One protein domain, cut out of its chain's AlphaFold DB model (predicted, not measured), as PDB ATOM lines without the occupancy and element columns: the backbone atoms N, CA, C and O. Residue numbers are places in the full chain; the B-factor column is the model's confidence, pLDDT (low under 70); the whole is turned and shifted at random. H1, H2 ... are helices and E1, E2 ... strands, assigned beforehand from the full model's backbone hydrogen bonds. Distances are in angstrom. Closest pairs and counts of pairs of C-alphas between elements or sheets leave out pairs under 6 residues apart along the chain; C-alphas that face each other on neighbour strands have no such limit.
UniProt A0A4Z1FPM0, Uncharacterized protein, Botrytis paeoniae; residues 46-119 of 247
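This is residues 46 to 119 of the 247 residues of an uncharacterized protein of Botrytis paeoniae (UniProt A0A4Z1FPM0). What shape do these atoms make? One long helix, H1, makes most of the long axis of a loose rod, and the chain turns at one end through the short H2 and folds back slantwise along the later part of H1 as H3. Toward the other end H4 and the hairpin of E1 and E2 form a small head near the earlier part of H1. What is it built of? The printed part has 74 residues with four named helices and two named strands in the order H1, H2, H3, H4, E1, E2, the class is mostly helix, and the one sheet, E1 - E2, is antiparallel. How large is it? It is loose, with a radius of gyration of the C-alphas of 14.6 A and spans of 44 by 20 by 19 A.

How do the first helices stand to each other? H1, residues 47 to 68, touches H3, residues 78 to 93, with its residues 59 to 68 alone; the closest C-alphas, of Arg 64 and Glu 85, are 5.0 A apart. They run opposite ways at a steep tilt of 36 degrees, only just steep. H2, residues 71 to 74, touches H3, the closest C-alphas being those of Trp 73 and Arg 81, 5.6 A apart. Where do the later parts lie? H4, residues 99 to 105, is close to H1 but not clearly touching, with the closest C-alphas, of Val 53 and Ala 99, 7.2 A apart, and it is apart from H3. E1, residues 108 to 110, and E2, residues 117 to 119, are antiparallel neighbours in a hairpin, with N 109 and O 118 at 2.9 A; both are apart from H1. Are the helix backbones complete? In H1 and H4 every O i to N i+4 pair is within hydrogen-bond range, in H3 11 of 12 are, and H2 is too short for such a pair.

Where do the helices run? H1 begins at C-alpha 47 (-7.542, -17.750, 84.036) and measures 31.9 A, H2 4.9 A, H3 23.0 A and H4 9.8 A from first to last C-alpha. H3 begins at C-alpha 78 (4.607, 15.042, 99.744). Where do the strands run? E1 measures 6.5 A and E2 6.6 A, ending at C-alpha 119 (-20.369, -9.889, 86.950).

How far does it reach? The two C-alphas farthest apart, of Asp 75 and Gly 107, are 44.5 A apart. Is anything missing or uncertain? The printed part has no cut and no long link. Residues 106 to 119 have pLDDT under 70, and the mean of the printed part is 81.8.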
ATOM      1  N   PRO A  46     -11.224 -15.644  81.923       70.69
ATOM      2  CA  PRO A  46     -10.212 -16.601  81.504       70.69
ATOM      3  C   PRO A  46      -9.039 -16.541  82.487       70.69
ATOM      4  O   PRO A  46      -8.512 -15.456  82.755       70.69
ATOM      5  N   HIS A  47      -8.611 -17.683  83.028       73.31
ATOM      6  CA  HIS A  47      -7.542 -17.750  84.036       73.31
ATOM      7  C   HIS A  47      -6.276 -16.987  83.614       73.31
ATOM      8  O   HIS A  47      -5.658 -16.269  84.403       73.31
ATOM      9  N   GLU A  48      -5.946 -17.058  82.327       73.31
ATOM     10  CA  GLU A  48      -4.820 -16.348  81.719       73.31
ATOM     11  C   GLU A  48      -4.977 -14.818  81.735       73.31
ATOM     12  O   GLU A  48      -4.001 -14.102  81.966       73.31
ATOM     13  N   LEU A  49      -6.201 -14.300  81.586       74.25
ATOM     14  CA  LEU A  49      -6.488 -12.872  81.760       74.25
ATOM     15  C   LEU A  49      -6.216 -12.454  83.209       74.25
ATOM     16  O   LEU A  49      -5.556 -11.446  83.462       74.25
ATOM     17  N   GLY A  50      -6.669 -13.271  84.163       77.06
ATOM     18  CA  GLY A  50      -6.422 -13.057  85.586       77.06
ATOM     19  C   GLY A  50      -4.928 -13.019  85.922       77.06
ATOM     20  O   GLY A  50      -4.484 -12.130  86.654       77.06
ATOM     21  N   LYS A  51      -4.133 -13.934  85.353       81.94
ATOM     22  CA  LYS A  51      -2.667 -13.935  85.494       81.94
ATOM     23  C   LYS A  51      -2.033 -12.678  84.903       81.94
ATOM     24  O   LYS A  51      -1.218 -12.049  85.576       81.94
ATOM     25  N   ALA A  52      -2.409 -12.304  83.681       80.31
ATOM     26  CA  ALA A  52      -1.854 -11.141  82.991       80.31
ATOM     27  C   ALA A  52      -2.131  -9.838  83.755       80.31
ATOM     28  O   ALA A  52      -1.217  -9.041  83.976       80.31
ATOM     29  N   VAL A  53      -3.366  -9.653  84.231       80.75
ATOM     30  CA  VAL A  53      -3.760  -8.484  85.029       80.75
ATOM     31  C   VAL A  53      -3.004  -8.459  86.354       80.75
ATOM     32  O   VAL A  53      -2.441  -7.430  86.709       80.75
ATOM     33  N   ASN A  54      -2.911  -9.589  87.063       84.25
ATOM     34  CA  ASN A  54      -2.161  -9.658  88.319       84.25
ATOM     35  C   ASN A  54      -0.668  -9.336  88.125       84.25
ATOM     36  O   ASN A  54      -0.088  -8.571  88.895       84.25
ATOM     37  N   ALA A  55      -0.049  -9.872  87.071       86.56
ATOM     38  CA  ALA A  55       1.339  -9.573  86.734       86.56
ATOM     39  C   ALA A  55       1.539  -8.076  86.441       86.56
ATOM     40  O   ALA A  55       2.527  -7.485  86.884       86.56
ATOM     41  N   LEU A  56       0.592  -7.445  85.744       86.94
ATOM     42  CA  LEU A  56       0.622  -6.013  85.462       86.94
ATOM     43  C   LEU A  56       0.493  -5.172  86.743       86.94
ATOM     44  O   LEU A  56       1.280  -4.248  86.952       86.94
ATOM     45  N   THR A  57      -0.409  -5.548  87.653       85.88
ATOM     46  CA  THR A  57      -0.544  -4.928  88.982       85.88
ATOM     47  C   THR A  57       0.756  -5.008  89.776       85.88
ATOM     48  O   THR A  57       1.208  -4.017  90.351       85.88
ATOM     49  N   GLN A  58       1.401  -6.178  89.781       89.94
ATOM     50  CA  GLN A  58       2.686  -6.354  90.452       89.94
ATOM     51  C   GLN A  58       3.776  -5.480  89.827       89.94
ATOM     52  O   GLN A  58       4.546  -4.865  90.563       89.94
ATOM     53  N   ARG A  59       3.837  -5.372  88.492       90.06
ATOM     54  CA  ARG A  59       4.784  -4.476  87.803       90.06
ATOM     55  C   ARG A  59       4.559  -3.016  88.191       90.06
ATOM     56  O   ARG A  59       5.521  -2.343  88.551       90.06
ATOM     57  N   ARG A  60       3.304  -2.562  88.210       92.06
ATOM     58  CA  ARG A  60       2.934  -1.210  88.651       92.06
ATOM     59  C   ARG A  60       3.391  -0.936  90.089       92.06
ATOM     60  O   ARG A  60       4.013   0.090  90.350       92.06
ATOM     61  N   ARG A  61       3.150  -1.871  91.018       92.69
ATOM     62  CA  ARG A  61       3.603  -1.755  92.420       92.69
ATOM     63  C   ARG A  61       5.129  -1.709  92.528       92.69
ATOM     64  O   ARG A  61       5.669  -0.901  93.277       92.69
ATOM     65  N   ARG A  62       5.833  -2.549  91.765       95.81
ATOM     66  CA  ARG A  62       7.303  -2.554  91.722       95.81
ATOM     67  C   ARG A  62       7.863  -1.233  91.196       95.81
ATOM     68  O   ARG A  62       8.848  -0.763  91.752       95.81
ATOM     69  N   ALA A  63       7.239  -0.626  90.185       94.50
ATOM     70  CA  ALA A  63       7.656   0.675  89.663       94.50
ATOM     71  C   ALA A  63       7.519   1.789  90.710       94.50
ATOM     72  O   ALA A  63       8.486   2.508  90.946       94.50
ATOM     73  N   ARG A  64       6.386   1.855  91.424       95.44
ATOM     74  CA  ARG A  64       6.218   2.779  92.565       95.44
ATOM     75  C   ARG A  64       7.299   2.580  93.623       95.44
ATOM     76  O   ARG A  64       7.996   3.518  93.987       95.44
ATOM     77  N   ASN A  65       7.509   1.338  94.055       96.00
ATOM     78  CA  ASN A  65       8.535   1.022  95.050       96.00
ATOM     79  C   ASN A  65       9.955   1.355  94.569       96.00
ATOM     80  O   ASN A  65      10.807   1.690  95.386       96.00
ATOM     81  N   LYS A  66      10.229   1.254  93.263       96.50
ATOM     82  CA  LYS A  66      11.519   1.645  92.687       96.50
ATOM     83  C   LYS A  66      11.730   3.153  92.802       96.50
ATOM     84  O   LYS A  66      12.809   3.557  93.212       96.50
ATOM     85  N   VAL A  67      10.706   3.956  92.509       96.88
ATOM     86  CA  VAL A  67      10.750   5.417  92.676       96.88
ATOM     87  C   VAL A  67      10.950   5.810  94.136       96.88
ATOM     88  O   VAL A  67      11.830   6.616  94.411       96.88
ATOM     89  N   ARG A  68      10.246   5.173  95.078       95.19
ATOM     90  CA  ARG A  68      10.403   5.434  96.525       95.19
ATOM     91  C   ARG A  68      11.829   5.256  97.052       95.19
ATOM     92  O   ARG A  68      12.186   5.807  98.084       95.19
ATOM     93  N   ARG A  69      12.645   4.460  96.358       95.75
ATOM     94  CA  ARG A  69      14.051   4.210  96.710       95.75
ATOM     95  C   ARG A  69      15.023   5.224  96.104       95.75
ATOM     96  O   ARG A  69      16.219   5.111  96.347       95.75
ATOM     97  N   THR A  70      14.551   6.152  95.277       96.88
ATOM     98  CA  THR A  70      15.401   7.180  94.665       96.88
ATOM     99  C   THR A  70      15.568   8.369  95.606       96.88
ATOM    100  O   THR A  70      14.620   8.736  96.299       96.88
ATOM    101  N   SER A  71      16.747   8.999  95.602       96.50
ATOM    102  CA  SER A  71      16.989  10.242  96.352       96.50
ATOM    103  C   SER A  71      16.014  11.343  95.937       96.50
ATOM    104  O   SER A  71      15.420  11.988  96.785       96.50
ATOM    105  N   ALA A  72      15.720  11.443  94.636       94.31
ATOM    106  CA  ALA A  72      14.730  12.375  94.099       94.31
ATOM    107  C   ALA A  72      13.340  12.249  94.753       94.31
ATOM    108  O   ALA A  72      12.640  13.245  94.868       94.31
ATOM    109  N   TRP A  73      12.930  11.051  95.184       97.25
ATOM    110  CA  TRP A  73      11.680  10.868  95.929       97.25
ATOM    111  C   TRP A  73      11.842  11.184  97.422       97.25
ATOM    112  O   TRP A  73      10.940  11.752  98.032       97.25
ATOM    113  N   GLN A  74      12.985  10.839  98.019       95.56
ATOM    114  CA  GLN A  74      13.271  11.128  99.430       95.56
ATOM    115  C   GLN A  74      13.323  12.636  99.701       95.56
ATOM    116  O   GLN A  74      12.739  13.092 100.682       95.56
ATOM    117  N   ASP A  75      13.915  13.399  98.786       96.94
ATOM    118  CA  ASP A  75      14.099  14.848  98.907       96.94
ATOM    119  C   ASP A  75      12.875  15.658  98.428       96.94
ATOM    120  O   ASP A  75      12.812  16.872  98.618       96.94
ATOM    121  N   ALA A  76      11.894  15.003  97.800       95.19
ATOM    122  CA  ALA A  76      10.692  15.640  97.263       95.19
ATOM    123  C   ALA A  76       9.647  15.969  98.343       95.19
ATOM    124  O   ALA A  76       9.523  15.268  99.353       95.19
ATOM    125  N   SER A  77       8.826  16.995  98.080       97.12
ATOM    126  CA  SER A  77       7.642  17.301  98.894       97.12
ATOM    127  C   SER A  77       6.597  16.173  98.815       97.12
ATOM    128  O   SER A  77       6.606  15.398  97.853       97.12
ATOM    129  N   PRO A  78       5.661  16.061  99.778       95.19
ATOM    130  CA  PRO A  78       4.607  15.042  99.744       95.19
ATOM    131  C   PRO A  78       3.817  15.012  98.423       95.19
ATOM    132  O   PRO A  78       3.610  13.942  97.855       95.19
ATOM    133  N   GLU A  79       3.477  16.180  97.874       95.19
ATOM    134  CA  GLU A  79       2.788  16.299  96.580       95.19
ATOM    135  C   GLU A  79       3.658  15.802  95.414       95.19
ATOM    136  O   GLU A  79       3.210  15.060  94.539       95.19
ATOM    137  N   GLN A  80       4.946  16.158  95.410       95.25
ATOM    138  CA  GLN A  80       5.885  15.722  94.375       95.25
ATOM    139  C   GLN A  80       6.147  14.212  94.440       95.25
ATOM    140  O   GLN A  80       6.277  13.562  93.400       95.25
ATOM    141  N   ARG A  81       6.178  13.632  95.644       95.88
ATOM    142  CA  ARG A  81       6.285  12.182  95.851       95.88
ATOM    143  C   ARG A  81       5.124  11.443  95.201       95.88
ATOM    144  O   ARG A  81       5.354  10.446  94.513       95.88
ATOM    145  N   GLU A  82       3.902  11.942  95.372       94.69
ATOM    146  CA  GLU A  82       2.719  11.356  94.744       94.69
ATOM    147  C   GLU A  82       2.793  11.453  93.213       94.69
ATOM    148  O   GLU A  82       2.597  10.448  92.522       94.69
ATOM    149  N   ILE A  83       3.174  12.615  92.671       95.25
ATOM    150  CA  ILE A  83       3.341  12.814  91.222       95.25
ATOM    151  C   ILE A  83       4.362  11.828  90.644       95.25
ATOM    152  O   ILE A  83       4.094  11.192  89.623       95.25
ATOM    153  N   LEU A  84       5.512  11.649  91.300       94.44
ATOM    154  CA  LEU A  84       6.552  10.715  90.861       94.44
ATOM    155  C   LEU A  84       6.064   9.257  90.888       94.44
ATOM    156  O   LEU A  84       6.339   8.484  89.964       94.44
ATOM    157  N   GLU A  85       5.306   8.866  91.914       94.75
ATOM    158  CA  GLU A  85       4.718   7.526  92.005       94.75
ATOM    159  C   GLU A  85       3.633   7.272  90.955       94.75
ATOM    160  O   GLU A  85       3.548   6.169  90.399       94.75
ATOM    161  N   ILE A  86       2.789   8.269  90.683       92.50
ATOM    162  CA  ILE A  86       1.767   8.205  89.636       92.50
ATOM    163  C   ILE A  86       2.437   8.135  88.265       92.50
ATOM    164  O   ILE A  86       2.077   7.265  87.473       92.50
ATOM    165  N   ALA A  87       3.444   8.969  88.000       95.19
ATOM    166  CA  ALA A  87       4.174   8.990  86.737       95.19
ATOM    167  C   ALA A  87       4.821   7.630  86.431       95.19
ATOM    168  O   ALA A  87       4.574   7.061  85.370       95.19
ATOM    169  N   ALA A  88       5.550   7.046  87.387       92.88
ATOM    170  CA  ALA A  88       6.172   5.735  87.194       92.88
ATOM    171  C   ALA A  88       5.158   4.590  87.082       92.88
ATOM    172  O   ALA A  88       5.370   3.624  86.348       92.88
ATOM    173  N   ALA A  89       4.032   4.678  87.794       90.44
ATOM    174  CA  ALA A  89       2.946   3.725  87.613       90.44
ATOM    175  C   ALA A  89       2.315   3.833  86.216       90.44
ATOM    176  O   ALA A  89       2.021   2.803  85.610       90.44
ATOM    177  N   ASN A  90       2.112   5.051  85.713       89.94
ATOM    178  CA  ASN A  90       1.516   5.307  84.404       89.94
ATOM    179  C   ASN A  90       2.453   4.905  83.263       89.94
ATOM    180  O   ASN A  90       1.986   4.358  82.269       89.94
ATOM    181  N   GLU A  91       3.764   5.080  83.423       92.31
ATOM    182  CA  GLU A  91       4.764   4.640  82.447       92.31
ATOM    183  C   GLU A  91       4.670   3.129  82.174       92.31
ATOM    184  O   GLU A  91       4.641   2.703  81.023       92.31
ATOM    185  N   VAL A  92       4.499   2.309  83.221       89.88
ATOM    186  CA  VAL A  92       4.292   0.852  83.083       89.88
ATOM    187  C   VAL A  92       2.992   0.506  82.345       89.88
ATOM    188  O   VAL A  92       2.886  -0.566  81.743       89.88
ATOM    189  N   MET A  93       1.996   1.388  82.412       84.94
ATOM    190  CA  MET A  93       0.653   1.167  81.871       84.94
ATOM    191  C   MET A  93       0.447   1.769  80.476       84.94
ATOM    192  O   MET A  93      -0.534   1.411  79.833       84.94
ATOM    193  N   LYS A  94       1.346   2.639  79.995       86.38
ATOM    194  CA  LYS A  94       1.167   3.452  78.778       86.38
ATOM    195  C   LYS A  94       0.795   2.640  77.533       86.38
ATOM    196  O   LYS A  94      -0.081   3.051  76.783       86.38
ATOM    197  N   ASP A  95       1.403   1.470  77.365       84.50
ATOM    198  CA  ASP A  95       1.186   0.600  76.199       84.50
ATOM    199  C   ASP A  95       0.340  -0.636  76.536       84.50
ATOM    200  O   ASP A  95       0.369  -1.647  75.828       84.50
ATOM    201  N   LYS A  96      -0.357  -0.618  77.678       82.12
ATOM    202  CA  LYS A  96      -1.134  -1.759  78.160       82.12
ATOM    203  C   LYS A  96      -2.627  -1.486  78.026       82.12
ATOM    204  O   LYS A  96      -3.075  -0.373  78.288       82.12
ATOM    205  N   PRO A  97      -3.406  -2.501  77.616       73.12
ATOM    206  CA  PRO A  97      -4.845  -2.350  77.494       73.12
ATOM    207  C   PRO A  97      -5.440  -1.995  78.858       73.12
ATOM    208  O   PRO A  97      -5.085  -2.603  79.873       73.12
ATOM    209  N   ASP A  98      -6.340  -1.012  78.876       76.31
ATOM    210  CA  ASP A  98      -7.044  -0.636  80.097       76.31
ATOM    211  C   ASP A  98      -7.857  -1.835  80.591       76.31
ATOM    212  O   ASP A  98      -8.788  -2.299  79.928       76.31
ATOM    213  N   ALA A  99      -7.502  -2.340  81.772       71.25
ATOM    214  CA  ALA A  99      -8.204  -3.452  82.387       71.25
ATOM    215  C   ALA A  99      -9.704  -3.136  82.520       71.25
ATOM    216  O   ALA A  99     -10.529  -4.003  82.254       71.25
ATOM    217  N   ARG A 100     -10.103  -1.896  82.827       71.12
ATOM    218  CA  ARG A 100     -11.532  -1.548  82.911       71.12
ATOM    219  C   ARG A 100     -12.238  -1.695  81.565       71.12
ATOM    220  O   ARG A 100     -13.328  -2.265  81.525       71.12
ATOM    221  N   ALA A 101     -11.608  -1.248  80.480       74.12
ATOM    222  CA  ALA A 101     -12.125  -1.421  79.125       74.12
ATOM    223  C   ALA A 101     -12.220  -2.905  78.733       74.12
ATOM    224  O   ALA A 101     -13.233  -3.338  78.184       74.12
ATOM    225  N   VAL A 102     -11.208  -3.702  79.085       71.81
ATOM    226  CA  VAL A 102     -11.201  -5.154  78.846       71.81
ATOM    227  C   VAL A 102     -12.327  -5.842  79.613       71.81
ATOM    228  O   VAL A 102     -13.044  -6.648  79.032       71.81
ATOM    229  N   GLY A 103     -12.538  -5.480  80.881       70.00
ATOM    230  CA  GLY A 103     -13.675  -5.940  81.678       70.00
ATOM    231  C   GLY A 103     -15.012  -5.631  81.054       70.00
ATOM    232  O   GLY A 103     -15.848  -6.516  80.901       70.00
ATOM    233  N   ALA A 104     -15.203  -4.369  80.676       73.12
ATOM    234  CA  ALA A 104     -16.440  -3.921  80.062       73.12
ATOM    235  C   ALA A 104     -16.738  -4.705  78.775       73.12
ATOM    236  O   ALA A 104     -17.881  -5.109  78.568       73.12
ATOM    237  N   ALA A 105     -15.714  -4.988  77.963       71.31
ATOM    238  CA  ALA A 105     -15.844  -5.788  76.748       71.31
ATOM    239  C   ALA A 105     -16.245  -7.252  77.015       71.31
ATOM    240  O   ALA A 105     -16.899  -7.859  76.171       71.31
ATOM    241  N   ILE A 106     -15.896  -7.811  78.180       65.50
ATOM    242  CA  ILE A 106     -16.302  -9.163  78.604       65.50
ATOM    243  C   ILE A 106     -17.535  -9.166  79.527       65.50
ATOM    244  O   ILE A 106     -17.846 -10.191  80.124       65.50
ATOM    245  N   GLY A 107     -18.244  -8.038  79.665       68.56
ATOM    246  CA  GLY A 107     -19.443  -7.945  80.509       68.56
ATOM    247  C   GLY A 107     -19.161  -7.947  82.018       68.56
ATOM    248  O   GLY A 107     -20.052  -8.214  82.820       68.56
ATOM    249  N   MET A 108     -17.933  -7.632  82.431       66.12
ATOM    250  CA  MET A 108     -17.518  -7.600  83.833       66.12
ATOM    251  C   MET A 108     -17.188  -6.179  84.285       66.12
ATOM    252  O   MET A 108     -16.543  -5.402  83.580       66.12
ATOM    253  N   LYS A 109     -17.613  -5.815  85.497       64.44
ATOM    254  CA  LYS A 109     -17.239  -4.543  86.123       64.44
ATOM    255  C   LYS A 109     -16.035  -4.779  87.028       64.44
ATOM    256  O   LYS A 109     -16.049  -5.659  87.887       64.44
ATOM    257  N   MET A 110     -14.992  -3.975  86.846       58.75
ATOM    258  CA  MET A 110     -13.884  -3.931  87.795       58.75
ATOM    259  C   MET A 110     -14.388  -3.256  89.079       58.75
ATOM    260  O   MET A 110     -14.927  -2.149  89.021       58.75
ATOM    261  N   GLY A 111     -14.272  -3.940  90.214       59.38
ATOM    262  CA  GLY A 111     -14.568  -3.372  91.526       59.38
ATOM    263  C   GLY A 111     -13.597  -2.241  91.895       59.38
ATOM    264  O   GLY A 111     -12.590  -2.042  91.208       59.38
ATOM    265  N   PRO A 112     -13.876  -1.500  92.983       47.12
ATOM    266  CA  PRO A 112     -12.988  -0.441  93.469       47.12
ATOM    267  C   PRO A 112     -11.586  -0.975  93.821       47.12
ATOM    268  O   PRO A 112     -10.591  -0.282  93.617       47.12
ATOM    269  N   GLY A 113     -11.486  -2.244  94.237       49.03
ATOM    270  CA  GLY A 113     -10.223  -2.967  94.402       49.03
ATOM    271  C   GLY A 113      -9.703  -3.601  93.103       49.03
ATOM    272  O   GLY A 113     -10.418  -4.316  92.395       49.03
ATOM    273  N   PHE A 114      -8.417  -3.394  92.804       47.44
ATOM    274  CA  PHE A 114      -7.762  -3.942  91.612       47.44
ATOM    275  C   PHE A 114      -7.677  -5.481  91.694       47.44
ATOM    276  O   PHE A 114      -6.943  -6.029  92.511       47.44
ATOM    277  N   GLY A 115      -8.424  -6.189  90.837       52.50
ATOM    278  CA  GLY A 115      -8.454  -7.660  90.772       52.50
ATOM    279  C   GLY A 115      -9.774  -8.311  91.204       52.50
ATOM    280  O   GLY A 115      -9.935  -9.516  91.007       52.50
ATOM    281  N   GLY A 116     -10.724  -7.534  91.735       55.88
ATOM    282  CA  GLY A 116     -12.106  -7.973  91.911       55.88
ATOM    283  C   GLY A 116     -12.909  -7.691  90.645       55.88
ATOM    284  O   GLY A 116     -13.232  -6.540  90.372       55.88
ATOM    285  N   TRP A 117     -13.219  -8.717  89.859       58.22
ATOM    286  CA  TRP A 117     -14.189  -8.600  88.769       58.22
ATOM    287  C   TRP A 117     -15.539  -9.053  89.306       58.22
ATOM    288  O   TRP A 117     -15.653 -10.177  89.790       58.22
ATOM    289  N   LYS A 118     -16.542  -8.176  89.260       59.12
ATOM    290  CA  LYS A 118     -17.930  -8.538  89.553       59.12
ATOM    291  C   LYS A 118     -18.684  -8.650  88.231       59.12
ATOM    292  O   LYS A 118     -18.505  -7.819  87.335       59.12
ATOM    293  N   GLU A 119     -19.489  -9.698  88.100       48.91
ATOM    294  CA  GLU A 119     -20.369  -9.889  86.950       48.91
ATOM    295  C   GLU A 119     -21.317  -8.692  86.836       48.91
ATOM    296  O   GLU A 119     -21.906  -8.245  87.824       48.91
TER     297      GLU A 119